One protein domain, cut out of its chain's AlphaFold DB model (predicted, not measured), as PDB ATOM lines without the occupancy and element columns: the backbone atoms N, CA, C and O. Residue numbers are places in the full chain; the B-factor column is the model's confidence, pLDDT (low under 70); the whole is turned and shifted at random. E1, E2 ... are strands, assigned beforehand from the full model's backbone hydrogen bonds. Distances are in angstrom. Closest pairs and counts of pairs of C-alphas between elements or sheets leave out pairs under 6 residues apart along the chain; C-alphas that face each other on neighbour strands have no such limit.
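This is residues 5 to 82 of the 171 residues of an uncharacterized protein of Lachnospiraceae bacterium C7 (UniProt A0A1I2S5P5). Two antiparallel sheets stand face to face as a small sandwich: a strongly twisted sheet of four strands, E4 to E7, and a smaller sheet of three, E1 to E3. The edge strands E1 and E7 come near each other on one side of the sandwich, the long link from E3 to E4 joins the sheets on the other, and E4 lies farthest out. The printed part has 78 residues, with no named helix and seven named strands, E1 to E7 along the chain; the class is all strand. The sheet orders are E4 E5 E6 E7 and E1 E2 E3. The whole is compact, with a radius of gyration of the C-alphas of 11.8 A and spans of 36 by 25 by 19 A.

Begin with E5, residues 48 to 56, the longest strand: from C-alpha 48 at (56.010, -32.218, 50.429) it runs 25.0 A to C-alpha 56 at (38.125, -41.890, 35.861). In the same sheet find E6, residues 59 to 66, 23.1 A long, then E4 at residues 41 to 45 and E7 at residues 74 to 77. For the other sheet, find C-alpha 5 at (38.430, -32.774, 54.025), where E1, residues 5 to 10, begins; E2 spans residues 16 to 22 over 19.7 A, and E3 residues 25 to 28.

Look first at the hairpin E5 and E6, where N 53 and O 61 are 2.8 A apart, within hydrogen-bond range. E4 is an edge strand beside E5, with N 45 and O 48 at 2.8 A; E7 is the other edge strand, beside E6, with N 62 and O 76 at 2.8 A. E4 E5 E6 E7 is a meander, each strand the antiparallel neighbour of the one before, and so is E1 E2 E3. There E2 is the inner strand: N 7 of E1 and O 19 are 2.8 A apart, and N 27 of E3 and O 20 are 2.8 A apart. The facing parts of the two sheets are 9.7 A centre to centre, their strands at 29 degrees. Between the sheets, the closest C-alphas of E1 and E7 are those of Ile 9 and Tyr 77, 7.3 A apart, and those of E2 and E5 are Thr 17 and Val 55, 7.1 A apart. E3 and E4 are apart.

The two C-alphas farthest apart are those of Gly 14 and Phe 46, at 36.5 A. The printed part has no cut. Its one long link is E3 to E4, residues 29 to 40, where residues 34 to 35 pair antiparallel with residues 25 to 26 of E3. The mean pLDDT of the printed part is 85.7; look for values under 70 at residues 69 to 72, in the short link from E6 to E7.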
ATOM      1  N   LYS A   5      38.590 -33.861  54.992       87.75
ATOM      2  CA  LYS A   5      38.430 -32.774  54.025       87.75
ATOM      3  C   LYS A   5      37.784 -33.327  52.764       87.75
ATOM      4  O   LYS A   5      37.991 -34.494  52.433       87.75
ATOM      5  N   GLN A   6      36.989 -32.509  52.087       90.50
ATOM      6  CA  GLN A   6      36.250 -32.920  50.899       90.50
ATOM      7  C   GLN A   6      36.340 -31.867  49.800       90.50
ATOM      8  O   GLN A   6      36.353 -30.671  50.084       90.50
ATOM      9  N   TRP A   7      36.357 -32.340  48.560       90.88
ATOM     10  CA  TRP A   7      36.404 -31.538  47.347       90.88
ATOM     11  C   TRP A   7      35.384 -32.076  46.351       90.88
ATOM     12  O   TRP A   7      35.201 -33.291  46.231       90.88
ATOM     13  N   ALA A   8      34.731 -31.166  45.636       91.56
ATOM     14  CA  ALA A   8      33.897 -31.483  44.488       91.56
ATOM     15  C   ALA A   8      34.672 -31.094  43.227       91.56
ATOM     16  O   ALA A   8      34.903 -29.914  42.979       91.56
ATOM     17  N   ILE A   9      35.115 -32.091  42.469       90.38
ATOM     18  CA  ILE A   9      35.880 -31.898  41.238       90.38
ATOM     19  C   ILE A   9      34.895 -31.970  40.076       90.38
ATOM     20  O   ILE A   9      34.277 -33.013  39.862       90.38
ATOM     21  N   GLN A  10      34.735 -30.867  39.346       88.25
ATOM     22  CA  GLN A  10      33.968 -30.854  38.101       88.25
ATOM     23  C   GLN A  10      34.862 -31.368  36.975       88.25
ATOM     24  O   GLN A  10      35.856 -30.721  36.643       88.25
ATOM     25  N   ARG A  11      34.535 -32.545  36.441       86.75
ATOM     26  CA  ARG A  11      35.281 -33.178  35.349       86.75
ATOM     27  C   ARG A  11      34.935 -32.551  33.999       86.75
ATOM     28  O   ARG A  11      33.909 -31.878  33.869       86.75
ATOM     29  N   LEU A  12      35.774 -32.776  32.986       84.50
ATOM     30  CA  LEU A  12      35.561 -32.224  31.639       84.50
ATOM     31  C   LEU A  12      34.306 -32.798  30.969       84.50
ATOM     32  O   LEU A  12      33.676 -32.123  30.161       84.50
ATOM     33  N   ASP A  13      33.918 -34.018  31.342       84.06
ATOM     34  CA  ASP A  13      32.686 -34.682  30.902       84.06
ATOM     35  C   ASP A  13      31.402 -34.142  31.575       84.06
ATOM     36  O   ASP A  13      30.311 -34.661  31.339       84.06
ATOM     37  N   GLY A  14      31.512 -33.112  32.424       81.38
ATOM     38  CA  GLY A  14      30.392 -32.486  33.132       81.38
ATOM     39  C   GLY A  14      29.936 -33.225  34.392       81.38
ATOM     40  O   GLY A  14      29.036 -32.759  35.092       81.38
ATOM     41  N   THR A  15      30.552 -34.357  34.732       88.19
ATOM     42  CA  THR A  15      30.234 -35.087  35.963       88.19
ATOM     43  C   THR A  15      31.025 -34.553  37.160       88.19
ATOM     44  O   THR A  15      32.131 -34.024  37.033       88.19
ATOM     45  N   VAL A  16      30.473 -34.714  38.364       88.81
ATOM     46  CA  VAL A  16      31.135 -34.292  39.604       88.81
ATOM     47  C   VAL A  16      31.714 -35.503  40.316       88.81
ATOM     48  O   VAL A  16      30.981 -36.408  40.710       88.81
ATOM     49  N   THR A  17      33.028 -35.497  40.533       91.00
ATOM     50  CA  THR A  17      33.693 -36.483  41.388       91.00
ATOM     51  C   THR A  17      33.910 -35.907  42.778       91.00
ATOM     52  O   THR A  17      34.547 -34.866  42.955       91.00
ATOM     53  N   LYS A  18      33.393 -36.603  43.790       92.44
ATOM     54  CA  LYS A  18      33.611 -36.259  45.193       92.44
ATOM     55  C   LYS A  18      34.894 -36.919  45.678       92.44
ATOM     56  O   LYS A  18      34.946 -38.137  45.806       92.44
ATOM     57  N   LEU A  19      35.897 -36.119  46.011       92.00
ATOM     58  CA  LEU A  19      37.124 -36.583  46.653       92.00
ATOM     59  C   LEU A  19      37.057 -36.278  48.148       92.00
ATOM     60  O   LEU A  19      36.819 -35.140  48.546       92.00
ATOM     61  N   VAL A  20      37.303 -37.280  48.984       91.44
ATOM     62  CA  VAL A  20      37.396 -37.127  50.440       91.44
ATOM     63  C   VAL A  20      38.770 -37.588  50.892       91.44
ATOM     64  O   VAL A  20      39.178 -38.692  50.553       91.44
ATOM     65  N   THR A  21      39.480 -36.789  51.688       89.44
ATOM     66  CA  THR A  21      40.782 -37.173  52.254       89.44
ATOM     67  C   THR A  21      40.730 -37.245  53.775       89.44
ATOM     68  O   THR A  21      40.020 -36.489  54.446       89.44
ATOM     69  N   LYS A  22      41.488 -38.192  54.331       87.19
ATOM     70  CA  LYS A  22      41.656 -38.411  55.770       87.19
ATOM     71  C   LYS A  22      43.112 -38.762  56.055       87.19
ATOM     72  O   LYS A  22      43.522 -39.917  55.926       87.19
ATOM     73  N   GLY A  23      43.907 -37.775  56.460       84.19
ATOM     74  CA  GLY A  23      45.353 -37.975  56.595       84.19
ATOM     75  C   GLY A  23      45.970 -38.311  55.235       84.19
ATOM     76  O   GLY A  23      45.710 -37.605  54.271       84.19
ATOM     77  N   ARG A  24      46.724 -39.416  55.157       86.06
ATOM     78  CA  ARG A  24      47.354 -39.926  53.921       86.06
ATOM     79  C   ARG A  24      46.465 -40.900  53.131       86.06
ATOM     80  O   ARG A  24      46.964 -41.766  52.417       86.06
ATOM     81  N   LYS A  25      45.149 -40.834  53.330       89.56
ATOM     82  CA  LYS A  25      44.171 -41.680  52.641       89.56
ATOM     83  C   LYS A  25      43.170 -40.823  51.889       89.56
ATOM     84  O   LYS A  25      42.858 -39.721  52.344       89.56
ATOM     85  N   PHE A  26      42.620 -41.357  50.811       91.38
ATOM     86  CA  PHE A  26      41.560 -40.715  50.050       91.38
ATOM     87  C   PHE A  26      40.469 -41.712  49.648       91.38
ATOM     88  O   PHE A  26      40.691 -42.916  49.664       91.38
ATOM     89  N   SER A  27      39.286 -41.205  49.330       92.38
ATOM     90  CA  SER A  27      38.151 -41.951  48.796       92.38
ATOM     91  C   SER A  27      37.515 -41.120  47.685       92.38
ATOM     92  O   SER A  27      37.402 -39.896  47.810       92.38
ATOM     93  N   LEU A  28      37.116 -41.786  46.605       91.94
ATOM     94  CA  LEU A  28      36.390 -41.194  45.486       91.94
ATOM     95  C   LEU A  28      34.932 -41.652  45.533       91.94
ATOM     96  O   LEU A  28      34.654 -42.830  45.744       91.94
ATOM     97  N   ASN A  29      34.001 -40.715  45.358       91.44
ATOM     98  CA  ASN A  29      32.555 -40.946  45.282       91.44
ATOM     99  C   ASN A  29      31.974 -41.790  46.434       91.44
ATOM    100  O   ASN A  29      30.983 -42.490  46.261       91.44
ATOM    101  N   GLY A  30      32.573 -41.712  47.627       86.19
ATOM    102  CA  GLY A  30      32.124 -42.467  48.802       86.19
ATOM    103  C   GLY A  30      32.569 -43.933  48.836       86.19
ATOM    104  O   GLY A  30      32.093 -44.680  49.685       86.19
ATOM    105  N   GLY A  31      33.488 -44.341  47.954       90.31
ATOM    106  CA  GLY A  31      34.112 -45.662  47.975       90.31
ATOM    107  C   GLY A  31      35.035 -45.890  49.180       90.31
ATOM    108  O   GLY A  31      35.152 -45.056  50.085       90.31
ATOM    109  N   GLN A  32      35.731 -47.030  49.195       91.56
ATOM    110  CA  GLN A  32      36.683 -47.337  50.264       91.56
ATOM    111  C   GLN A  32      37.865 -46.357  50.285       91.56
ATOM    112  O   GLN A  32      38.240 -45.774  49.271       91.56
ATOM    113  N   PHE A  33      38.452 -46.165  51.470       90.94
ATOM    114  CA  PHE A  33      39.639 -45.328  51.614       90.94
ATOM    115  C   PHE A  33      40.895 -46.064  51.149       90.94
ATOM    116  O   PHE A  33      41.335 -47.020  51.791       90.94
ATOM    117  N   GLU A  34      41.534 -45.534  50.119       92.25
ATOM    118  CA  GLU A  34      42.833 -45.969  49.622       92.25
ATOM    119  C   GLU A  34      43.963 -45.134  50.228       92.25
ATOM    120  O   GLU A  34      43.781 -43.976  50.610       92.25
ATOM    121  N   LYS A  35      45.156 -45.724  50.352       89.88
ATOM    122  CA  LYS A  35      46.350 -45.009  50.821       89.88
ATOM    123  C   LYS A  35      46.993 -44.274  49.647       89.88
ATOM    124  O   LYS A  35      47.214 -44.879  48.604       89.88
ATOM    125  N   LEU A  36      47.388 -43.016  49.853       88.00
ATOM    126  CA  LEU A  36      48.184 -42.260  48.875       88.00
ATOM    127  C   LEU A  36      49.498 -42.969  48.542       88.00
ATOM    128  O   LEU A  36      49.954 -42.914  47.412       88.00
ATOM    129  N   ASP A  37      50.070 -43.687  49.508       84.00
ATOM    130  CA  ASP A  37      51.333 -44.414  49.347       84.00
ATOM    131  C   ASP A  37      51.241 -45.603  48.375       84.00
ATOM    132  O   ASP A  37      52.269 -46.116  47.945       84.00
ATOM    133  N   ASN A  38      50.027 -46.020  47.993       88.81
ATOM    134  CA  ASN A  38      49.831 -46.992  46.913       88.81
ATOM    135  C   ASN A  38      50.085 -46.372  45.528       88.81
ATOM    136  O   ASN A  38      50.231 -47.095  44.546       88.81
ATOM    137  N   TYR A  39      50.133 -45.042  45.446       87.56
ATOM    138  CA  TYR A  39      50.383 -44.285  44.231       87.56
ATOM    139  C   TYR A  39      51.825 -43.781  44.238       87.56
ATOM    140  O   TYR A  39      52.343 -43.307  45.253       87.56
ATOM    141  N   LYS A  40      52.493 -43.863  43.084       84.00
ATOM    142  CA  LYS A  40      53.852 -43.338  42.939       84.00
ATOM    143  C   LYS A  40      53.821 -41.818  43.093       84.00
ATOM    144  O   LYS A  40      53.124 -41.133  42.345       84.00
ATOM    145  N   ALA A  41      54.597 -41.290  44.040       82.81
ATOM    146  CA  ALA A  41      54.820 -39.854  44.128       82.81
ATOM    147  C   ALA A  41      55.514 -39.391  42.838       82.81
ATOM    148  O   ALA A  41      56.597 -39.875  42.507       82.81
ATOM    149  N   GLN A  42      54.862 -38.494  42.102       82.75
ATOM    150  CA  GLN A  42      55.382 -37.975  40.834       82.75
ATOM    151  C   GLN A  42      56.506 -36.974  41.071       82.75
ATOM    152  O   GLN A  42      57.447 -36.877  40.292       82.75
ATOM    153  N   ASP A  43      56.407 -36.246  42.179       80.38
ATOM    154  CA  ASP A  43      57.385 -35.257  42.583       80.38
ATOM    155  C   ASP A  43      57.440 -35.186  44.109       80.38
ATOM    156  O   ASP A  43      56.484 -35.532  44.818       80.38
ATOM    157  N   SER A  44      58.581 -34.774  44.641       79.44
ATOM    158  CA  SER A  44      58.792 -34.665  46.074       79.44
ATOM    159  C   SER A  44      59.852 -33.631  46.388       79.44
ATOM    160  O   SER A  44      60.975 -33.706  45.905       79.44
ATOM    161  N   GLU A  45      59.496 -32.734  47.289       83.00
ATOM    162  CA  GLU A  45      60.427 -31.858  47.975       83.00
ATOM    163  C   GLU A  45      60.575 -32.353  49.427       83.00
ATOM    164  O   GLU A  45      59.774 -33.164  49.902       83.00
ATOM    165  N   PHE A  46      61.589 -31.889  50.164       75.25
ATOM    166  CA  PHE A  46      61.909 -32.386  51.510       75.25
ATOM    167  C   PHE A  46      60.687 -32.560  52.433       75.25
ATOM    168  O   PHE A  46      60.555 -33.597  53.087       75.25
ATOM    169  N   ALA A  47      59.762 -31.593  52.427       76.69
ATOM    170  CA  ALA A  47      58.570 -31.582  53.277       76.69
ATOM    171  C   ALA A  47      57.243 -31.877  52.550       76.69
ATOM    172  O   ALA A  47      56.198 -31.866  53.202       76.69
ATOM    173  N   ILE A  48      57.240 -32.125  51.235       84.44
ATOM    174  CA  ILE A  48      56.010 -32.218  50.429       84.44
ATOM    175  C   ILE A  48      56.132 -33.341  49.399       84.44
ATOM    176  O   ILE A  48      57.123 -33.428  48.686       84.44
ATOM    177  N   SER A  49      55.091 -34.158  49.276       87.69
ATOM    178  CA  SER A  49      54.941 -35.127  48.188       87.69
ATOM    179  C   SER A  49      53.737 -34.767  47.316       87.69
ATOM    180  O   SER A  49      52.702 -34.336  47.832       87.69
ATOM    181  N   TYR A  50      53.863 -34.981  46.006       89.56
ATOM    182  CA  TYR A  50      52.784 -34.805  45.036       89.56
ATOM    183  C   TYR A  50      52.365 -36.159  44.461       89.56
ATOM    184  O   TYR A  50      53.201 -36.908  43.952       89.56
ATOM    185  N   TYR A  51      51.070 -36.459  44.545       90.81
ATOM    186  CA  TYR A  51      50.478 -37.708  44.062       90.81
ATOM    187  C   TYR A  51      49.455 -37.405  42.977       90.81
ATOM    188  O   TYR A  51      48.570 -36.586  43.205       90.81
ATOM    189  N   ASP A  52      49.548 -38.094  41.844       90.88
ATOM    190  CA  ASP A  52      48.541 -38.013  40.788       90.88
ATOM    191  C   ASP A  52      47.622 -39.230  40.897       90.88
ATOM    192  O   ASP A  52      48.080 -40.373  40.859       90.88
ATOM    193  N   ILE A  53      46.329 -38.972  41.071       91.06
ATOM    194  CA  ILE A  53      45.304 -39.981  41.334       91.06
ATOM    195  C   ILE A  53      44.306 -39.979  40.177       91.06
ATOM    196  O   ILE A  53      43.792 -38.910  39.835       91.06
ATOM    197  N   PRO A  54      43.992 -41.147  39.597       90.38
ATOM    198  CA  PRO A  54      42.984 -41.249  38.557       90.38
ATOM    199  C   PRO A  54      41.594 -40.988  39.137       90.38
ATOM    200  O   PRO A  54      41.197 -41.596  40.129       90.38
ATOM    201  N   VAL A  55      40.832 -40.111  38.487       88.25
ATOM    202  CA  VAL A  55      39.429 -39.819  38.838       88.25
ATOM    203  C   VAL A  55      38.437 -40.356  37.803       88.25
ATOM    204  O   VAL A  55      37.261 -40.003  37.817       88.25
ATOM    205  N   GLY A  56      38.900 -41.261  36.934       82.75
ATOM    206  CA  GLY A  56      38.125 -41.890  35.861       82.75
ATOM    207  C   GLY A  56      38.293 -41.186  34.513       82.75
ATOM    208  O   GLY A  56      38.782 -40.065  34.450       82.75
ATOM    209  N   ASN A  57      37.918 -41.868  33.425       81.06
ATOM    210  CA  ASN A  57      38.001 -41.359  32.045       81.06
ATOM    211  C   ASN A  57      39.399 -40.850  31.626       81.06
ATOM    212  O   ASN A  57      39.521 -39.967  30.786       81.06
ATOM    213  N   GLY A  58      40.465 -41.409  32.213       82.12
ATOM    214  CA  GLY A  58      41.850 -40.992  31.954       82.12
ATOM    215  C   GLY A  58      42.250 -39.664  32.607       82.12
ATOM    216  O   GLY A  58      43.387 -39.225  32.451       82.12
ATOM    217  N   GLU A  59      41.350 -39.031  33.358       88.19
ATOM    218  CA  GLU A  59      41.619 -37.780  34.053       88.19
ATOM    219  C   GLU A  59      42.338 -38.016  35.385       88.19
ATOM    220  O   GLU A  59      42.076 -38.988  36.104       88.19
ATOM    221  N   MET A  60      43.223 -37.082  35.740       90.00
ATOM    222  CA  MET A  60      44.054 -37.156  36.939       90.00
ATOM    223  C   MET A  60      43.847 -35.926  37.819       90.00
ATOM    224  O   MET A  60      43.729 -34.797  37.342       90.00
ATOM    225  N   VAL A  61      43.867 -36.149  39.127       91.75
ATOM    226  CA  VAL A  61      43.882 -35.106  40.149       91.75
ATOM    227  C   VAL A  61      45.196 -35.177  40.900       91.75
ATOM    228  O   VAL A  61      45.614 -36.248  41.333       91.75
ATOM    229  N   ARG A  62      45.833 -34.024  41.092       91.81
ATOM    230  CA  ARG A  62      47.081 -33.918  41.839       91.81
ATOM    231  C   ARG A  62      46.805 -33.530  43.282       91.81
ATOM    232  O   ARG A  62      46.223 -32.487  43.560       91.81
ATOM    233  N   ILE A  63      47.277 -34.343  44.212       90.62
ATOM    234  CA  ILE A  63      47.177 -34.118  45.651       90.62
ATOM    235  C   ILE A  63      48.526 -33.654  46.191       90.62
ATOM    236  O   ILE A  63      49.540 -34.336  46.023       90.62
ATOM    237  N   ARG A  64      48.534 -32.512  46.888       88.62
ATOM    238  CA  ARG A  64      49.685 -32.037  47.666       88.62
ATOM    239  C   ARG A  64      49.581 -32.547  49.098       88.62
ATOM    240  O   ARG A  64      48.683 -32.167  49.850       88.62
ATOM    241  N   GLN A  65      50.534 -33.392  49.475       86.25
ATOM    242  CA  GLN A  65      50.602 -34.014  50.790       86.25
ATOM    243  C   GLN A  65      51.845 -33.519  51.547       86.25
ATOM    244  O   GLN A  65      52.963 -33.936  51.229       86.25
ATOM    245  N   PRO A  66      51.674 -32.687  52.586       79.62
ATOM    246  CA  PRO A  66      52.725 -32.418  53.556       79.62
ATOM    247  C   PRO A  66      53.243 -33.719  54.183       79.62
ATOM    248  O   PRO A  66      52.461 -34.616  54.515       79.62
ATOM    249  N   ARG A  67      54.560 -33.826  54.367       76.44
ATOM    250  CA  ARG A  67      55.209 -34.982  55.010       76.44
ATOM    251  C   ARG A  67      55.194 -34.895  56.531       76.44
ATOM    252  O   ARG A  67      55.057 -35.920  57.188       76.44
ATOM    253  N   PHE A  68      55.292 -33.682  57.072       70.56
ATOM    254  CA  PHE A  68      55.376 -33.433  58.516       70.56
ATOM    255  C   PHE A  68      54.073 -32.904  59.129       70.56
ATOM    256  O   PHE A  68      53.985 -32.754  60.343       70.56
ATOM    257  N   ALA A  69      53.048 -32.644  58.310       65.62
ATOM    258  CA  ALA A  69      51.720 -32.262  58.776       65.62
ATOM    259  C   ALA A  69      50.687 -33.335  58.415       65.62
ATOM    260  O   ALA A  69      50.818 -34.061  57.426       65.62
ATOM    261  N   SER A  70      49.645 -33.455  59.237       57.88
ATOM    262  CA  SER A  70      48.586 -34.433  59.006       57.88
ATOM    263  C   SER A  70      47.533 -33.893  58.035       57.88
ATOM    264  O   SER A  70      46.834 -32.933  58.362       57.88
ATOM    265  N   GLY A  71      47.339 -34.584  56.911       62.09
ATOM    266  CA  GLY A  71      46.248 -34.330  55.963       62.09
ATOM    267  C   GLY A  71      46.707 -33.717  54.648       62.09
ATOM    268  O   GLY A  71      47.823 -33.225  54.546       62.09
ATOM    269  N   VAL A  72      45.836 -33.779  53.645       63.78
ATOM    270  CA  VAL A  72      46.020 -33.115  52.351       63.78
ATOM    271  C   VAL A  72      45.761 -31.622  52.522       63.78
ATOM    272  O   VAL A  72      44.763 -31.236  53.143       63.78
ATOM    273  N   GLU A  73      46.655 -30.782  52.010       71.38
ATOM    274  CA  GLU A  73      46.448 -29.330  52.010       71.38
ATOM    275  C   GLU A  73      45.608 -28.911  50.815       71.38
ATOM    276  O   GLU A  73      44.502 -28.413  51.023       71.38
ATOM    277  N   ASP A  74      46.073 -29.256  49.615       84.81
ATOM    278  CA  ASP A  74      45.538 -28.733  48.362       84.81
ATOM    279  C   ASP A  74      45.322 -29.861  47.346       84.81
ATOM    280  O   ASP A  74      46.095 -30.828  47.266       84.81
ATOM    281  N   VAL A  75      44.263 -29.717  46.553       88.88
ATOM    282  CA  VAL A  75      43.884 -30.644  45.486       88.88
ATOM    283  C   VAL A  75      43.817 -29.844  44.202       88.88
ATOM    284  O   VAL A  75      43.080 -28.864  44.123       88.88
ATOM    285  N   PHE A  76      44.565 -30.276  43.195       91.00
ATOM    286  CA  PHE A  76      44.667 -29.603  41.913       91.00
ATOM    287  C   PHE A  76      44.048 -30.454  40.816       91.00
ATOM    288  O   PHE A  76      44.355 -31.638  40.678       91.00
ATOM    289  N   TYR A  77      43.215 -29.826  40.003       91.75
ATOM    290  CA  TYR A  77      42.623 -30.420  38.819       91.75
ATOM    291  C   TYR A  77      42.835 -29.473  37.642       91.75
ATOM    292  O   TYR A  77      42.664 -28.262  37.775       91.75
ATOM    293  N   ASN A  78      43.285 -30.016  36.510       87.88
ATOM    294  CA  ASN A  78      43.615 -29.242  35.311       87.88
ATOM    295  C   ASN A  78      44.522 -28.017  35.586       87.88
ATOM    296  O   ASN A  78      44.270 -26.899  35.137       87.88
ATOM    297  N   GLY A  79      45.556 -28.212  36.412       84.81
ATOM    298  CA  GLY A  79      46.523 -27.163  36.748       84.81
ATOM    299  C   GLY A  79      45.989 -26.038  37.642       84.81
ATOM    300  O   GLY A  79      46.662 -25.018  37.770       84.81
ATOM    301  N   ARG A  80      44.818 -26.192  38.273       88.50
ATOM    302  CA  ARG A  80      44.255 -25.216  39.218       88.50
ATOM    303  C   ARG A  80      43.833 -25.873  40.518       88.50
ATOM    304  O   ARG A  80      43.406 -27.023  40.525       88.50
ATOM    305  N   ASP A  81      43.956 -25.144  41.618       87.75
ATOM    306  CA  ASP A  81      43.445 -25.580  42.910       87.75
ATOM    307  C   ASP A  81      41.911 -25.627  42.881       87.75
ATOM    308  O   ASP A  81      41.253 -24.679  42.454       87.75
ATOM    309  N   VAL A  82      41.344 -26.743  43.333       89.00
ATOM    310  CA  VAL A  82      39.906 -27.026  43.239       89.00
ATOM    311  C   VAL A  82      39.072 -26.110  44.142       89.00
ATOM    312  O   VAL A  82      37.911 -25.861  43.833       89.00
TER     313      VAL A  82